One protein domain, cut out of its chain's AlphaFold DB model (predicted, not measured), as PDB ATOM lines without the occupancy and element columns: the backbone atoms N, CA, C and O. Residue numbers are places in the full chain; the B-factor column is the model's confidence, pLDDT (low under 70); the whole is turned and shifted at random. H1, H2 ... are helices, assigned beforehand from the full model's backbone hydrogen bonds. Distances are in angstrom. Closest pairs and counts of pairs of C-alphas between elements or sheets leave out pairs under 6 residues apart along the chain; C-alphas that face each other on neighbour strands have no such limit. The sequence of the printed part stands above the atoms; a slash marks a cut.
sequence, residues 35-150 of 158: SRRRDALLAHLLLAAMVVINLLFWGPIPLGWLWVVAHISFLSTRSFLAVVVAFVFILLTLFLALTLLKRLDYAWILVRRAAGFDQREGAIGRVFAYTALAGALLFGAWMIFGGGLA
ATOM      1  N   SER A  35     145.046 141.478 221.454       76.00
ATOM      2  CA  SER A  35     146.423 141.669 220.986       76.00
ATOM      3  C   SER A  35     146.479 142.713 219.866       76.00
ATOM      4  O   SER A  35     147.247 143.669 219.939       76.00
ATOM      5  N   ARG A  36     145.535 142.642 218.914       75.44
ATOM      6  CA  ARG A  36     145.423 143.613 217.807       75.44
ATOM      7  C   ARG A  36     145.216 145.052 218.288       75.44
ATOM      8  O   ARG A  36     145.801 145.977 217.730       75.44
ATOM      9  N   ARG A  37     144.411 145.260 219.340       79.69
ATOM     10  CA  ARG A  37     144.190 146.597 219.929       79.69
ATOM     11  C   ARG A  37     145.453 147.157 220.589       79.69
ATOM     12  O   ARG A  37     145.718 148.349 220.463       79.69
ATOM     13  N   ARG A  38     146.228 146.310 221.275       82.50
ATOM     14  CA  ARG A  38     147.507 146.707 221.888       82.50
ATOM     15  C   ARG A  38     148.534 147.081 220.821       82.50
ATOM     16  O   ARG A  38     149.138 148.143 220.931       82.50
ATOM     17  N   ASP A  39     148.654 146.280 219.767       85.19
ATOM     18  CA  ASP A  39     149.551 146.565 218.641       85.19
ATOM     19  C   ASP A  39     149.156 147.866 217.926       85.19
ATOM     20  O   ASP A  39     150.008 148.696 217.608       85.19
ATOM     21  N   ALA A  40     147.853 148.109 217.750       83.81
ATOM     22  CA  ALA A  40     147.361 149.369 217.203       83.81
ATOM     23  C   ALA A  40     147.742 150.570 218.086       83.81
ATOM     24  O   ALA A  40     148.230 151.572 217.564       83.81
ATOM     25  N   LEU A  41     147.568 150.484 219.410       88.75
ATOM     26  CA  LEU A  41     147.964 151.555 220.332       88.75
ATOM     27  C   LEU A  41     149.478 151.810 220.283       88.75
ATOM     28  O   LEU A  41     149.903 152.958 220.168       88.75
ATOM     29  N   LEU A  42     150.288 150.751 220.302       88.81
ATOM     30  CA  LEU A  42     151.745 150.851 220.198       88.81
ATOM     31  C   LEU A  42     152.181 151.520 218.890       88.81
ATOM     32  O   LEU A  42     153.066 152.373 218.910       88.81
ATOM     33  N   ALA A  43     151.529 151.211 217.766       87.75
ATOM     34  CA  ALA A  43     151.805 151.881 216.496       87.75
ATOM     35  C   ALA A  43     151.510 153.392 216.553       87.75
ATOM     36  O   ALA A  43     152.266 154.185 215.988       87.75
ATOM     37  N   HIS A  44     150.443 153.812 217.241       89.12
ATOM     38  CA  HIS A  44     150.146 155.236 217.432       89.12
ATOM     39  C   HIS A  44     151.164 155.912 218.353       89.12
ATOM     40  O   HIS A  44     151.622 157.008 218.039       89.12
ATOM     41  N   LEU A  45     151.570 155.253 219.441       91.00
ATOM     42  CA  LEU A  45     152.583 155.778 220.361       91.00
ATOM     43  C   LEU A  45     153.943 155.949 219.680       91.00
ATOM     44  O   LEU A  45     154.587 156.981 219.849       91.00
ATOM     45  N   LEU A  46     154.361 154.978 218.864       90.44
ATOM     46  CA  LEU A  46     155.595 155.075 218.083       90.44
ATOM     47  C   LEU A  46     155.537 156.234 217.084       90.44
ATOM     48  O   LEU A  46     156.503 156.985 216.968       90.44
ATOM     49  N   LEU A  47     154.404 156.421 216.400       89.38
ATOM     50  CA  LEU A  47     154.222 157.550 215.486       89.38
ATOM     51  C   LEU A  47     154.272 158.891 216.232       89.38
ATOM     52  O   LEU A  47     154.965 159.807 215.796       89.38
ATOM     53  N   ALA A  48     153.582 158.992 217.370       91.31
ATOM     54  CA  ALA A  48     153.602 160.185 218.210       91.31
ATOM     55  C   ALA A  48     155.025 160.503 218.693       91.31
ATOM     56  O   ALA A  48     155.461 161.648 218.597       91.31
ATOM     57  N   ALA A  49     155.784 159.491 219.122       91.94
ATOM     58  CA  ALA A  49     157.181 159.655 219.515       91.94
ATOM     59  C   ALA A  49     158.049 160.184 218.362       91.94
ATOM     60  O   ALA A  49     158.841 161.101 218.574       91.94
ATOM     61  N   MET A  50     157.875 159.676 217.134       91.19
ATOM     62  CA  MET A  50     158.591 160.205 215.965       91.19
ATOM     63  C   MET A  50     158.267 161.679 215.708       91.19
ATOM     64  O   MET A  50     159.179 162.459 215.449       91.19
ATOM     65  N   VAL A  51     156.991 162.071 215.801       90.50
ATOM     66  CA  VAL A  51     156.567 163.471 215.631       90.50
ATOM     67  C   VAL A  51     157.203 164.361 216.698       90.50
ATOM     68  O   VAL A  51     157.784 165.388 216.358       90.50
ATOM     69  N   VAL A  52     157.153 163.951 217.969       90.81
ATOM     70  CA  VAL A  52     157.740 164.706 219.087       90.81
ATOM     71  C   VAL A  52     159.246 164.880 218.899       90.81
ATOM     72  O   VAL A  52     159.732 166.006 218.949       90.81
ATOM     73  N   ILE A  53     159.983 163.798 218.623       90.44
ATOM     74  CA  ILE A  53     161.437 163.862 218.394       90.44
ATOM     75  C   ILE A  53     161.759 164.814 217.239       90.44
ATOM     76  O   ILE A  53     162.697 165.599 217.325       90.44
ATOM     77  N   ASN A  54     160.969 164.770 216.169       90.00
ATOM     78  CA  ASN A  54     161.205 165.596 214.996       90.00
ATOM     79  C   ASN A  54     160.896 167.082 215.262       90.00
ATOM     80  O   ASN A  54     161.660 167.947 214.849       90.00
ATOM     81  N   LEU A  55     159.850 167.398 216.032       87.88
ATOM     82  CA  LEU A  55     159.570 168.773 216.464       87.88
ATOM     83  C   LEU A  55     160.693 169.359 217.335       87.88
ATOM     84  O   LEU A  55     161.000 170.545 217.218       87.88
ATOM     85  N   LEU A  56     161.356 168.538 218.159       88.69
ATOM     86  CA  LEU A  56     162.493 168.984 218.973       88.69
ATOM     87  C   LEU A  56     163.685 169.475 218.126       88.69
ATOM     88  O   LEU A  56     164.469 170.295 218.610       88.69
ATOM     89  N   PHE A  57     163.815 169.032 216.867       87.00
ATOM     90  CA  PHE A  57     164.897 169.453 215.961       87.00
ATOM     91  C   PHE A  57     164.817 170.922 215.569       87.00
ATOM     92  O   PHE A  57     165.850 171.543 215.333       87.00
ATOM     93  N   TRP A  58     163.609 171.479 215.518       83.31
ATOM     94  CA  TRP A  58     163.373 172.802 214.948       83.31
ATOM     95  C   TRP A  58     163.608 173.957 215.922       83.31
ATOM     96  O   TRP A  58     163.645 175.107 215.499       83.31
ATOM     97  N   GLY A  59     163.795 173.686 217.214       83.81
ATOM     98  CA  GLY A  59     164.000 174.756 218.192       83.81
ATOM     99  C   GLY A  59     164.562 174.278 219.522       83.81
ATOM    100  O   GLY A  59     165.650 174.717 219.891       83.81
ATOM    101  N   PRO A  60     163.886 173.357 220.230       89.94
ATOM    102  CA  PRO A  60     164.288 172.966 221.579       89.94
ATOM    103  C   PRO A  60     165.720 172.429 221.685       89.94
ATOM    104  O   PRO A  60     166.439 172.822 222.599       89.94
ATOM    105  N   ILE A  61     166.163 171.575 220.753       89.88
ATOM    106  CA  ILE A  61     167.527 171.023 220.782       89.88
ATOM    107  C   ILE A  61     168.584 172.100 220.484       89.88
ATOM    108  O   ILE A  61     169.495 172.250 221.302       89.88
ATOM    109  N   PRO A  62     168.493 172.873 219.380       90.06
ATOM    110  CA  PRO A  62     169.417 173.980 219.138       90.06
ATOM    111  C   PRO A  62     169.472 174.984 220.292       90.06
ATOM    112  O   PRO A  62     170.556 175.333 220.758       90.06
ATOM    113  N   LEU A  63     168.307 175.406 220.793       91.31
ATOM    114  CA  LEU A  63     168.205 176.371 221.884       91.31
ATOM    115  C   LEU A  63     168.792 175.817 223.185       91.31
ATOM    116  O   LEU A  63     169.506 176.535 223.881       91.31
ATOM    117  N   GLY A  64     168.537 174.543 223.488       92.38
ATOM    118  CA  GLY A  64     169.081 173.866 224.661       92.38
ATOM    119  C   GLY A  64     170.606 173.862 224.663       92.38
ATOM    120  O   GLY A  64     171.215 174.248 225.656       92.38
ATOM    121  N   TRP A  65     171.240 173.513 223.542       94.25
ATOM    122  CA  TRP A  65     172.704 173.520 223.449       94.25
ATOM    123  C   TRP A  65     173.307 174.920 223.516       94.25
ATOM    124  O   TRP A  65     174.316 175.109 224.196       94.25
ATOM    125  N   LEU A  66     172.680 175.909 222.875       91.88
ATOM    126  CA  LEU A  66     173.104 177.306 222.989       91.88
ATOM    127  C   LEU A  66     173.006 177.803 224.437       91.88
ATOM    128  O   LEU A  66     173.943 178.423 224.934       91.88
ATOM    129  N   TRP A  67     171.913 177.480 225.133       93.56
ATOM    130  CA  TRP A  67     171.719 177.823 226.540       93.56
ATOM    131  C   TRP A  67     172.762 177.152 227.438       93.56
ATOM    132  O   TRP A  67     173.400 177.838 228.235       93.56
ATOM    133  N   VAL A  68     172.997 175.843 227.274       92.75
ATOM    134  CA  VAL A  68     174.000 175.097 228.055       92.75
ATOM    135  C   VAL A  68     175.384 175.711 227.878       92.75
ATOM    136  O   VAL A  68     176.065 175.994 228.860       92.75
ATOM    137  N   VAL A  69     175.797 175.958 226.635       91.69
ATOM    138  CA  VAL A  69     177.127 176.506 226.354       91.69
ATOM    139  C   VAL A  69     177.272 177.938 226.874       91.69
ATOM    140  O   VAL A  69     178.331 178.284 227.398       91.69
ATOM    141  N   ALA A  70     176.214 178.750 226.805       88.25
ATOM    142  CA  ALA A  70     176.220 180.110 227.341       88.25
ATOM    143  C   ALA A  70     176.435 180.163 228.867       88.25
ATOM    144  O   ALA A  70     176.989 181.140 229.364       88.25
ATOM    145  N   HIS A  71     176.051 179.115 229.607       91.06
ATOM    146  CA  HIS A  71     176.221 179.045 231.065       91.06
ATOM    147  C   HIS A  71     177.618 178.582 231.507       91.06
ATOM    148  O   HIS A  71     177.933 178.624 232.696       91.06
ATOM    149  N   ILE A  72     178.483 178.159 230.582       90.88
ATOM    150  CA  ILE A  72     179.839 177.704 230.903       90.88
ATOM    151  C   ILE A  72     180.790 178.905 230.848       90.88
ATOM    152  O   ILE A  72     181.171 179.354 229.768       90.88
ATOM    153  N   SER A  73     181.231 179.398 232.010       83.06
ATOM    154  CA  SER A  73     182.022 180.638 232.139       83.06
ATOM    155  C   SER A  73     183.331 180.657 231.325       83.06
ATOM    156  O   SER A  73     183.769 181.706 230.854       83.06
ATOM    157  N   PHE A  74     183.959 179.495 231.121       80.56
ATOM    158  CA  PHE A  74     185.159 179.367 230.281       80.56
ATOM    159  C   PHE A  74     184.865 179.552 228.782       80.56
ATOM    160  O   PHE A  74     185.690 180.086 228.044       80.56
ATOM    161  N   LEU A  75     183.690 179.110 228.323       81.81
ATOM    162  CA  LEU A  75     183.269 179.238 226.928       81.81
ATOM    163  C   LEU A  75     182.618 180.601 226.671       81.81
ATOM    164  O   LEU A  75     182.822 181.169 225.604       81.81
ATOM    165  N   SER A  76     181.912 181.172 227.651       79.00
ATOM    166  CA  SER A  76     181.233 182.466 227.508       79.00
ATOM    167  C   SER A  76     182.194 183.635 227.257       79.00
ATOM    168  O   SER A  76     181.857 184.565 226.533       79.00
ATOM    169  N   THR A  77     183.417 183.565 227.790       82.50
ATOM    170  CA  THR A  77     184.483 184.550 227.534       82.50
ATOM    171  C   THR A  77     185.129 184.394 226.153       82.50
ATOM    172  O   THR A  77     185.827 185.296 225.693       82.50
ATOM    173  N   ARG A  78     184.891 183.270 225.463       89.06
ATOM    174  CA  ARG A  78     185.422 182.953 224.128       89.06
ATOM    175  C   ARG A  78     184.277 182.632 223.167       89.06
ATOM    176  O   ARG A  78     184.079 181.477 222.791       89.06
ATOM    177  N   SER A  79     183.561 183.663 222.715       87.50
ATOM    178  CA  SER A  79     182.326 183.526 221.924       87.50
ATOM    179  C   SER A  79     182.461 182.619 220.697       87.50
ATOM    180  O   SER A  79     181.576 181.810 220.432       87.50
ATOM    181  N   PHE A  80     183.580 182.689 219.967       89.44
ATOM    182  CA  PHE A  80     183.802 181.812 218.813       89.44
ATOM    183  C   PHE A  80     183.883 180.331 219.215       89.44
ATOM    184  O   PHE A  80     183.219 179.486 218.619       89.44
ATOM    185  N   LEU A  81     184.650 180.017 220.264       90.88
ATOM    186  CA  LEU A  81     184.799 178.648 220.758       90.88
ATOM    187  C   LEU A  81     183.467 178.108 221.296       90.88
ATOM    188  O   LEU A  81     183.124 176.964 221.016       90.88
ATOM    189  N   ALA A  82     182.700 178.937 222.010       90.31
ATOM    190  CA  ALA A  82     181.352 178.597 222.457       90.31
ATOM    191  C   ALA A  82     180.449 178.187 221.285       90.31
ATOM    192  O   ALA A  82     179.861 177.107 221.305       90.31
ATOM    193  N   VAL A  83     180.380 179.003 220.230       91.19
ATOM    194  CA  VAL A  83     179.543 178.701 219.059       91.19
ATOM    195  C   VAL A  83     179.983 177.404 218.377       91.19
ATOM    196  O   VAL A  83     179.133 176.574 218.061       91.19
ATOM    197  N   VAL A  84     181.291 177.181 218.204       95.00
ATOM    198  CA  VAL A  84     181.817 175.935 217.619       95.00
ATOM    199  C   VAL A  84     181.417 174.720 218.457       95.00
ATOM    200  O   VAL A  84     180.922 173.734 217.916       95.00
ATOM    201  N   VAL A  85     181.580 174.795 219.779       94.50
ATOM    202  CA  VAL A  85     181.216 173.707 220.696       94.50
ATOM    203  C   VAL A  85     179.713 173.431 220.650       94.50
ATOM    204  O   VAL A  85     179.311 172.277 220.497       94.50
ATOM    205  N   ALA A  86     178.876 174.472 220.714       93.94
ATOM    206  CA  ALA A  86     177.426 174.332 220.599       93.94
ATOM    207  C   ALA A  86     177.037 173.670 219.272       93.94
ATOM    208  O   ALA A  86     176.245 172.731 219.260       93.94
ATOM    209  N   PHE A  87     177.641 174.101 218.163       94.06
ATOM    210  CA  PHE A  87     177.379 173.540 216.842       94.06
ATOM    211  C   PHE A  87     177.743 172.052 216.756       94.06
ATOM    212  O   PHE A  87     176.947 171.257 216.257       94.06
ATOM    213  N   VAL A  88     178.893 171.646 217.305       96.38
ATOM    214  CA  VAL A  88     179.292 170.231 217.370       96.38
ATOM    215  C   VAL A  88     178.263 169.405 218.146       96.38
ATOM    216  O   VAL A  88     177.816 168.370 217.653       96.38
ATOM    217  N   PHE A  89     177.832 169.863 219.323       95.62
ATOM    218  CA  PHE A  89     176.830 169.145 220.115       95.62
ATOM    219  C   PHE A  89     175.456 169.085 219.438       95.62
ATOM    220  O   PHE A  89     174.795 168.043 219.487       95.62
ATOM    221  N   ILE A  90     175.046 170.155 218.752       94.25
ATOM    222  CA  ILE A  90     173.826 170.173 217.937       94.25
ATOM    223  C   ILE A  90     173.916 169.107 216.844       94.25
ATOM    224  O   ILE A  90     173.016 168.274 216.747       94.25
ATOM    225  N   LEU A  91     175.007 169.069 216.071       94.25
ATOM    226  CA  LEU A  91     175.198 168.070 215.018       94.25
ATOM    227  C   LEU A  91     175.167 166.644 215.573       94.25
ATOM    228  O   LEU A  91     174.430 165.805 215.058       94.25
ATOM    229  N   LEU A  92     175.918 166.369 216.644       96.31
ATOM    230  CA  LEU A  92     175.945 165.047 217.277       96.31
ATOM    231  C   LEU A  92     174.551 164.614 217.741       96.31
ATOM    232  O   LEU A  92     174.144 163.474 217.509       96.31
ATOM    233  N   THR A  93     173.793 165.531 218.341       94.38
ATOM    234  CA  THR A  93     172.431 165.255 218.812       94.38
ATOM    235  C   THR A  93     171.472 165.010 217.652       94.38
ATOM    236  O   THR A  93     170.663 164.085 217.716       94.38
ATOM    237  N   LEU A  94     171.581 165.785 216.569       91.31
ATOM    238  CA  LEU A  94     170.789 165.583 215.356       91.31
ATOM    239  C   LEU A  94     171.082 164.219 214.725       91.31
ATOM    240  O   LEU A  94     170.150 163.477 214.422       91.31
ATOM    241  N   PHE A  95     172.356 163.840 214.587       93.81
ATOM    242  CA  PHE A  95     172.724 162.514 214.087       93.81
ATOM    243  C   PHE A  95     172.164 161.405 214.977       93.81
ATOM    244  O   PHE A  95     171.519 160.483 214.472       93.81
ATOM    245  N   LEU A  96     172.348 161.512 216.295       93.75
ATOM    246  CA  LEU A  96     171.821 160.537 217.245       93.75
ATOM    247  C   LEU A  96     170.303 160.394 217.097       93.75
ATOM    248  O   LEU A  96     169.786 159.285 216.950       93.75
ATOM    249  N   ALA A  97     169.580 161.502 217.056       91.06
ATOM    250  CA  ALA A  97     168.135 161.464 216.977       91.06
ATOM    251  C   ALA A  97     167.614 160.988 215.607       91.06
ATOM    252  O   ALA A  97     166.607 160.283 215.559       91.06
ATOM    253  N   LEU A  98     168.322 161.256 214.501       91.12
ATOM    254  CA  LEU A  98     168.028 160.654 213.192       91.12
ATOM    255  C   LEU A  98     168.215 159.131 213.207       91.12
ATOM    256  O   LEU A  98     167.401 158.404 212.632       91.12
ATOM    257  N   THR A  99     169.257 158.621 213.873       93.25
ATOM    258  CA  THR A  99     169.436 157.166 214.020       93.25
ATOM    259  C   THR A  99     168.326 156.543 214.868       93.25
ATOM    260  O   THR A  99     167.819 155.473 214.520       93.25
ATOM    261  N   LEU A 100     167.888 157.233 215.928       92.44
ATOM    262  CA  LEU A 100     166.761 156.819 216.762       92.44
ATOM    263  C   LEU A 100     165.449 156.798 215.966       92.44
ATOM    264  O   LEU A 100     164.745 155.793 215.988       92.44
ATOM    265  N   LEU A 101     165.158 157.857 215.206       91.50
ATOM    266  CA  LEU A 101     163.995 157.939 214.318       91.50
ATOM    267  C   LEU A 101     163.975 156.795 213.302       91.50
ATOM    268  O   LEU A 101     162.940 156.158 213.138       91.50
ATOM    269  N   LYS A 102     165.115 156.479 212.670       91.00
ATOM    270  CA  LYS A 102     165.215 155.326 211.760       91.00
ATOM    271  C   LYS A 102     164.861 154.017 212.467       91.00
ATOM    272  O   LYS A 102     164.089 153.226 211.934       91.00
ATOM    273  N   ARG A 103     165.385 153.782 213.675       92.00
ATOM    274  CA  ARG A 103     165.064 152.574 214.458       92.00
ATOM    275  C   ARG A 103     163.584 152.505 214.838       92.00
ATOM    276  O   ARG A 103     162.990 151.434 214.741       92.00
ATOM    277  N   LEU A 104     162.992 153.631 215.234       91.62
ATOM    278  CA  LEU A 104     161.564 153.716 215.542       91.62
ATOM    279  C   LEU A 104     160.703 153.457 214.303       91.62
ATOM    280  O   LEU A 104     159.702 152.759 214.417       91.62
ATOM    281  N   ASP A 105     161.088 153.969 213.132       91.25
ATOM    282  CA  ASP A 105     160.366 153.755 211.870       91.25
ATOM    283  C   ASP A 105     160.340 152.267 211.492       91.25
ATOM    284  O   ASP A 105     159.273 151.714 211.220       91.25
ATOM    285  N   TYR A 106     161.472 151.562 211.621       89.56
ATOM    286  CA  TYR A 106     161.501 150.105 211.455       89.56
ATOM    287  C   TYR A 106     160.605 149.376 212.465       89.56
ATOM    288  O   TYR A 106     159.842 148.487 212.079       89.56
ATOM    289  N   ALA A 107     160.658 149.752 213.746       89.38
ATOM    290  CA  ALA A 107     159.806 149.159 214.778       89.38
ATOM    291  C   ALA A 107     158.313 149.399 214.494       89.38
ATOM    292  O   ALA A 107     157.490 148.497 214.636       89.38
ATOM    293  N   TRP A 108     157.964 150.593 214.024       89.94
ATOM    294  CA  TRP A 108     156.599 150.965 213.678       89.94
ATOM    295  C   TRP A 108     156.054 150.165 212.496       89.94
ATOM    296  O   TRP A 108     154.922 149.686 212.570       89.94
ATOM    297  N   ILE A 109     156.857 149.945 211.446       88.12
ATOM    298  CA  ILE A 109     156.469 149.080 210.320       88.12
ATOM    299  C   ILE A 109     156.155 147.667 210.828       88.12
ATOM    300  O   ILE A 109     155.132 147.092 210.455       88.12
ATOM    301  N   LEU A 110     157.000 147.112 211.703       86.75
ATOM    302  CA  LEU A 110     156.809 145.770 212.261       86.75
ATOM    303  C   LEU A 110     155.523 145.666 213.091       86.75
ATOM    304  O   LEU A 110     154.743 144.735 212.887       86.75
ATOM    305  N   VAL A 111     155.272 146.631 213.981       87.00
ATOM    306  CA  VAL A 111     154.067 146.659 214.829       87.00
ATOM    307  C   VAL A 111     152.804 146.852 213.985       87.00
ATOM    308  O   VAL A 111     151.803 146.171 214.191       87.00
ATOM    309  N   ARG A 112     152.847 147.725 212.975       85.31
ATOM    310  CA  ARG A 112     151.704 147.971 212.087       85.31
ATOM    311  C   ARG A 112     151.385 146.757 211.203       85.31
ATOM    312  O   ARG A 112     150.210 146.441 211.023       85.31
ATOM    313  N   ARG A 113     152.405 146.018 210.743       83.06
ATOM    314  CA  ARG A 113     152.216 144.713 210.082       83.06
ATOM    315  C   ARG A 113     151.659 143.657 211.028       83.06
ATOM    316  O   ARG A 113     150.790 142.890 210.629       83.06
ATOM    317  N   ALA A 114     152.108 143.631 212.283       80.31
ATOM    318  CA  ALA A 114     151.564 142.723 213.291       80.31
ATOM    319  C   ALA A 114     150.075 142.989 213.588       80.31
ATOM    320  O   ALA A 114     149.333 142.035 213.833       80.31
ATOM    321  N   ALA A 115     149.644 144.249 213.476       78.25
ATOM    322  CA  ALA A 115     148.250 144.672 213.590       78.25
ATOM    323  C   ALA A 115     147.382 144.347 212.352       78.25
ATOM    324  O   ALA A 115     146.176 144.586 212.391       78.25
ATOM    325  N   GLY A 116     147.960 143.789 211.279       74.75
ATOM    326  CA  GLY A 116     147.233 143.351 210.081       74.75
ATOM    327  C   GLY A 116     147.223 144.342 208.912       74.75
ATOM    328  O   GLY A 116     146.505 144.115 207.944       74.75
ATOM    329  N   PHE A 117     148.009 145.423 208.963       77.81
ATOM    330  CA  PHE A 117     148.142 146.365 207.843       77.81
ATOM    331  C   PHE A 117     149.403 146.059 207.021       77.81
ATOM    332  O   PHE A 117     150.509 146.080 207.568       77.81
ATOM    333  N   ASP A 118     149.285 145.837 205.706       73.00
ATOM    334  CA  ASP A 118     150.457 145.626 204.834       73.00
ATOM    335  C   ASP A 118     151.145 146.961 204.482       73.00
ATOM    336  O   ASP A 118     151.005 147.511 203.392       73.00
ATOM    337  N   GLN A 119     151.874 147.524 205.450       73.31
ATOM    338  CA  GLN A 119     152.653 148.749 205.270       73.31
ATOM    339  C   GLN A 119     154.086 148.406 204.821       73.31
ATOM    340  O   GLN A 119     154.859 147.781 205.558       73.31
ATOM    341  N   ARG A 120     154.463 148.821 203.606       72.94
ATOM    342  CA  ARG A 120     155.801 148.574 203.025       72.94
ATOM    343  C   ARG A 120     156.755 149.756 203.140       72.94
ATOM    344  O   ARG A 120     157.961 149.548 203.207       72.94
ATOM    345  N   GLU A 121     156.203 150.956 203.246       78.44
ATOM    346  CA  GLU A 121     156.953 152.203 203.335       78.44
ATOM    347  C   GLU A 121     156.897 152.799 204.741       78.44
ATOM    348  O   GLU A 121     155.843 152.803 205.390       78.44
ATOM    349  N   GLY A 122     158.033 153.344 205.175       78.56
ATOM    350  CA  GLY A 122     158.158 154.119 206.404       78.56
ATOM    351  C   GLY A 122     157.382 155.436 206.364       78.56
ATOM    352  O   GLY A 122     157.039 155.966 205.300       78.56
ATOM    353  N   ALA A 123     157.101 155.982 207.543       83.19
ATOM    354  CA  ALA A 123     156.439 157.277 207.688       83.19
ATOM    355  C   ALA A 123     157.442 158.430 207.841       83.19
ATOM    356  O   ALA A 123     157.052 159.588 207.694       83.19
ATOM    357  N   ILE A 124     158.725 158.131 208.087       85.19
ATOM    358  CA  ILE A 124     159.748 159.116 208.469       85.19
ATOM    359  C   ILE A 124     159.833 160.324 207.521       85.19
ATOM    360  O   ILE A 124     159.879 161.457 207.991       85.19
ATOM    361  N   GLY A 125     159.785 160.105 206.200       82.44
ATOM    362  CA  GLY A 125     159.888 161.181 205.207       82.44
ATOM    363  C   GLY A 125     158.688 162.128 205.239       82.44
ATOM    364  O   GLY A 125     158.854 163.343 205.198       82.44
ATOM    365  N   ARG A 126     157.478 161.579 205.401       85.88
ATOM    366  CA  ARG A 126     156.242 162.366 205.534       85.88
ATOM    367  C   ARG A 126     156.203 163.117 206.856       85.88
ATOM    368  O   ARG A 126     155.900 164.304 206.867       85.88
ATOM    369  N   VAL A 127     156.546 162.442 207.954       87.38
ATOM    370  CA  VAL A 127     156.619 163.064 209.282       87.38
ATOM    371  C   VAL A 127     157.595 164.235 209.255       87.38
ATOM    372  O   VAL A 127     157.219 165.322 209.668       87.38
ATOM    373  N   PHE A 128     158.793 164.039 208.697       87.25
ATOM    374  CA  PHE A 128     159.792 165.097 208.560       87.25
ATOM    375  C   PHE A 128     159.309 166.261 207.690       87.25
ATOM    376  O   PHE A 128     159.505 167.411 208.062       87.25
ATOM    377  N   ALA A 129     158.651 165.991 206.560       86.44
ATOM    378  CA  ALA A 129     158.106 167.050 205.714       86.44
ATOM    379  C   ALA A 129     157.038 167.882 206.443       86.44
ATOM    380  O   ALA A 129     157.069 169.111 206.389       86.44
ATOM    381  N   TYR A 130     156.117 167.233 207.165       87.81
ATOM    382  CA  TYR A 130     155.071 167.937 207.908       87.81
ATOM    383  C   TYR A 130     155.620 168.729 209.093       87.81
ATOM    384  O   TYR A 130     155.183 169.857 209.313       87.81
ATOM    385  N   THR A 131     156.581 168.188 209.843       86.69
ATOM    386  CA  THR A 131     157.211 168.926 210.946       86.69
ATOM    387  C   THR A 131     158.097 170.057 210.442       86.69
ATOM    388  O   THR A 131     158.117 171.107 211.072       86.69
ATOM    389  N   ALA A 132     158.761 169.898 209.292       86.12
ATOM    390  CA  ALA A 132     159.493 170.977 208.635       86.12
ATOM    391  C   ALA A 132     158.566 172.108 208.197       86.12
ATOM    392  O   ALA A 132     158.847 173.273 208.462       86.12
ATOM    393  N   LEU A 133     157.431 171.766 207.582       90.00
ATOM    394  CA  LEU A 133     156.422 172.745 207.199       90.00
ATOM    395  C   LEU A 133     155.855 173.460 208.431       90.00
ATOM    396  O   LEU A 133     155.800 174.684 208.454       90.00
ATOM    397  N   ALA A 134     155.487 172.711 209.473       87.94
ATOM    398  CA  ALA A 134     155.004 173.284 210.725       87.94
ATOM    399  C   ALA A 134     156.057 174.195 211.374       87.94
ATOM    400  O   ALA A 134     155.730 175.302 211.790       87.94
ATOM    401  N   GLY A 135     157.321 173.766 211.407       84.38
ATOM    402  CA  GLY A 135     158.443 174.552 211.913       84.38
ATOM    403  C   GLY A 135     158.643 175.846 211.125       84.38
ATOM    404  O   GLY A 135     158.728 176.912 211.726       84.38
ATOM    405  N   ALA A 136     158.636 175.778 209.793       85.31
ATOM    406  CA  ALA A 136     158.759 176.945 208.923       85.31
ATOM    407  C   ALA A 136     157.591 177.928 209.094       85.31
ATOM    408  O   ALA A 136     157.812 179.135 209.155       85.31
ATOM    409  N   LEU A 137     156.358 177.426 209.222       89.56
ATOM    410  CA  LEU A 137     155.173 178.253 209.453       89.56
ATOM    411  C   LEU A 137     155.203 178.920 210.830       89.56
ATOM    412  O   LEU A 137     154.957 180.119 210.928       89.56
ATOM    413  N   LEU A 138     155.532 178.169 211.883       86.88
ATOM    414  CA  LEU A 138     155.648 178.701 213.242       86.88
ATOM    415  C   LEU A 138     156.771 179.735 213.340       86.88
ATOM    416  O   LEU A 138     156.574 180.800 213.920       86.88
ATOM    417  N   PHE A 139     157.926 179.453 212.735       82.12
ATOM    418  CA  PHE A 139     159.041 180.393 212.674       82.12
ATOM    419  C   PHE A 139     158.682 181.645 211.869       82.12
ATOM    420  O   PHE A 139     158.947 182.755 212.321       82.12
ATOM    421  N   GLY A 140     158.031 181.490 210.714       83.69
ATOM    422  CA  GLY A 140     157.561 182.608 209.895       83.69
ATOM    423  C   GLY A 140     156.542 183.479 210.631       83.69
ATOM    424  O   GLY A 140     156.678 184.700 210.657       83.69
ATOM    425  N   ALA A 141     155.568 182.862 211.303       86.44
ATOM    426  CA  ALA A 141     154.609 183.571 212.143       86.44
ATOM    427  C   ALA A 141     155.318 184.323 213.278       86.44
ATOM    428  O   ALA A 141     155.071 185.511 213.480       86.44
ATOM    429  N   TRP A 142     156.251 183.672 213.979       83.88
ATOM    430  CA  TRP A 142     157.036 184.334 215.015       83.88
ATOM    431  C   TRP A 142     157.858 185.502 214.459       83.88
ATOM    432  O   TRP A 142     157.840 186.571 215.055       83.88
ATOM    433  N   MET A 143     158.515 185.360 213.305       81.88
ATOM    434  CA  MET A 143     159.266 186.445 212.659       81.88
ATOM    435  C   MET A 143     158.383 187.665 212.379       81.88
ATOM    436  O   MET A 143     158.787 188.795 212.657       81.88
ATOM    437  N   ILE A 144     157.168 187.435 211.872       84.88
ATOM    438  CA  ILE A 144     156.204 188.495 211.561       84.88
ATOM    439  C   ILE A 144     155.711 189.172 212.846       84.88
ATOM    440  O   ILE A 144     155.778 190.396 212.943       84.88
ATOM    441  N   PHE A 145     155.243 188.403 213.832       83.81
ATOM    442  CA  PHE A 145     154.528 188.954 214.991       83.81
ATOM    443  C   PHE A 145     155.416 189.291 216.199       83.81
ATOM    444  O   PHE A 145     155.099 190.213 216.942       83.81
ATOM    445  N   GLY A 146     156.509 188.558 216.416       78.50
ATOM    446  CA  GLY A 146     157.375 188.680 217.598       78.50
ATOM    447  C   GLY A 146     158.818 189.091 217.292       78.50
ATOM    448  O   GLY A 146     159.396 189.878 218.034       78.50
ATOM    449  N   GLY A 147     159.393 188.606 216.189       73.75
ATOM    450  CA  GLY A 147     160.790 188.836 215.795       73.75
ATOM    451  C   GLY A 147     161.076 190.218 215.199       73.75
ATOM    452  O   GLY A 147     162.216 190.514 214.856       73.75
ATOM    453  N   GLY A 148     160.058 191.073 215.068       68.06
ATOM    454  CA  GLY A 148     160.213 192.456 214.615       68.06
ATOM    455  C   GLY A 148     160.246 192.649 213.098       68.06
ATOM    456  O   GLY A 148     160.401 193.788 212.654       68.06
ATOM    457  N   LEU A 149     160.029 191.603 212.289       71.31
ATOM    458  CA  LEU A 149     160.003 191.732 210.829       71.31
ATOM    459  C   LEU A 149     158.878 192.672 210.369       71.31
ATOM    460  O   LEU A 149     159.115 193.548 209.541       71.31
ATOM    461  N   ALA A 150     157.683 192.578 210.964       65.25
ATOM    462  CA  ALA A 150     156.592 193.509 210.665       65.25
ATOM    463  C   ALA A 150     156.945 194.971 211.000       65.25
ATOM    464  O   ALA A 150     156.566 195.874 210.260       65.25
TER     465      ALA A 150
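Overview. This is residues 35 to 150 of the 158 residues of an uncharacterized protein of Actinobacteria bacterium (UniProt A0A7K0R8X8). One long helix, H4, makes the length, with H1 and then H2 lined up along it and small H3 at the turn. H5 folds back from H4 and slants away from H1 and H4 like an arm. The 116 printed residues hold five named helices, H1 to H5 in order, and no named strand: all helix, loose, radius of gyration of the C-alphas 18.4 A, spans 58 by 36 by 20 A.

Arrangement. Start at H1, residues 35 to 57: it touches the hub H4, residues 79 to 114, opposite ways at a shallow tilt of 17 degrees, closest C-alphas Ala 43 and Trp 108, 5.6 A. H5, residues 124 to 145, touches H1 at a steep tilt of 43 degrees, closest C-alphas Leu 55 and Thr 131, 6.0 A. Every O i to N i+4 pair is within hydrogen-bond range in H4 and H5, 18 of 19 in H1.

Along the chain. Find C-alpha 35 at (146.423, 141.669, 220.986); H1 runs 33.7 A. H2 is residues 60 to 70, H3 73 to 76. H4 runs 51.8 A; H5 runs 31.0 A to C-alpha 145 at (154.528, 188.954, 214.991).

Size, cuts and confidence. The printed part has no cut and no long link; residues 148 and 150 are under 70 in pLDDT.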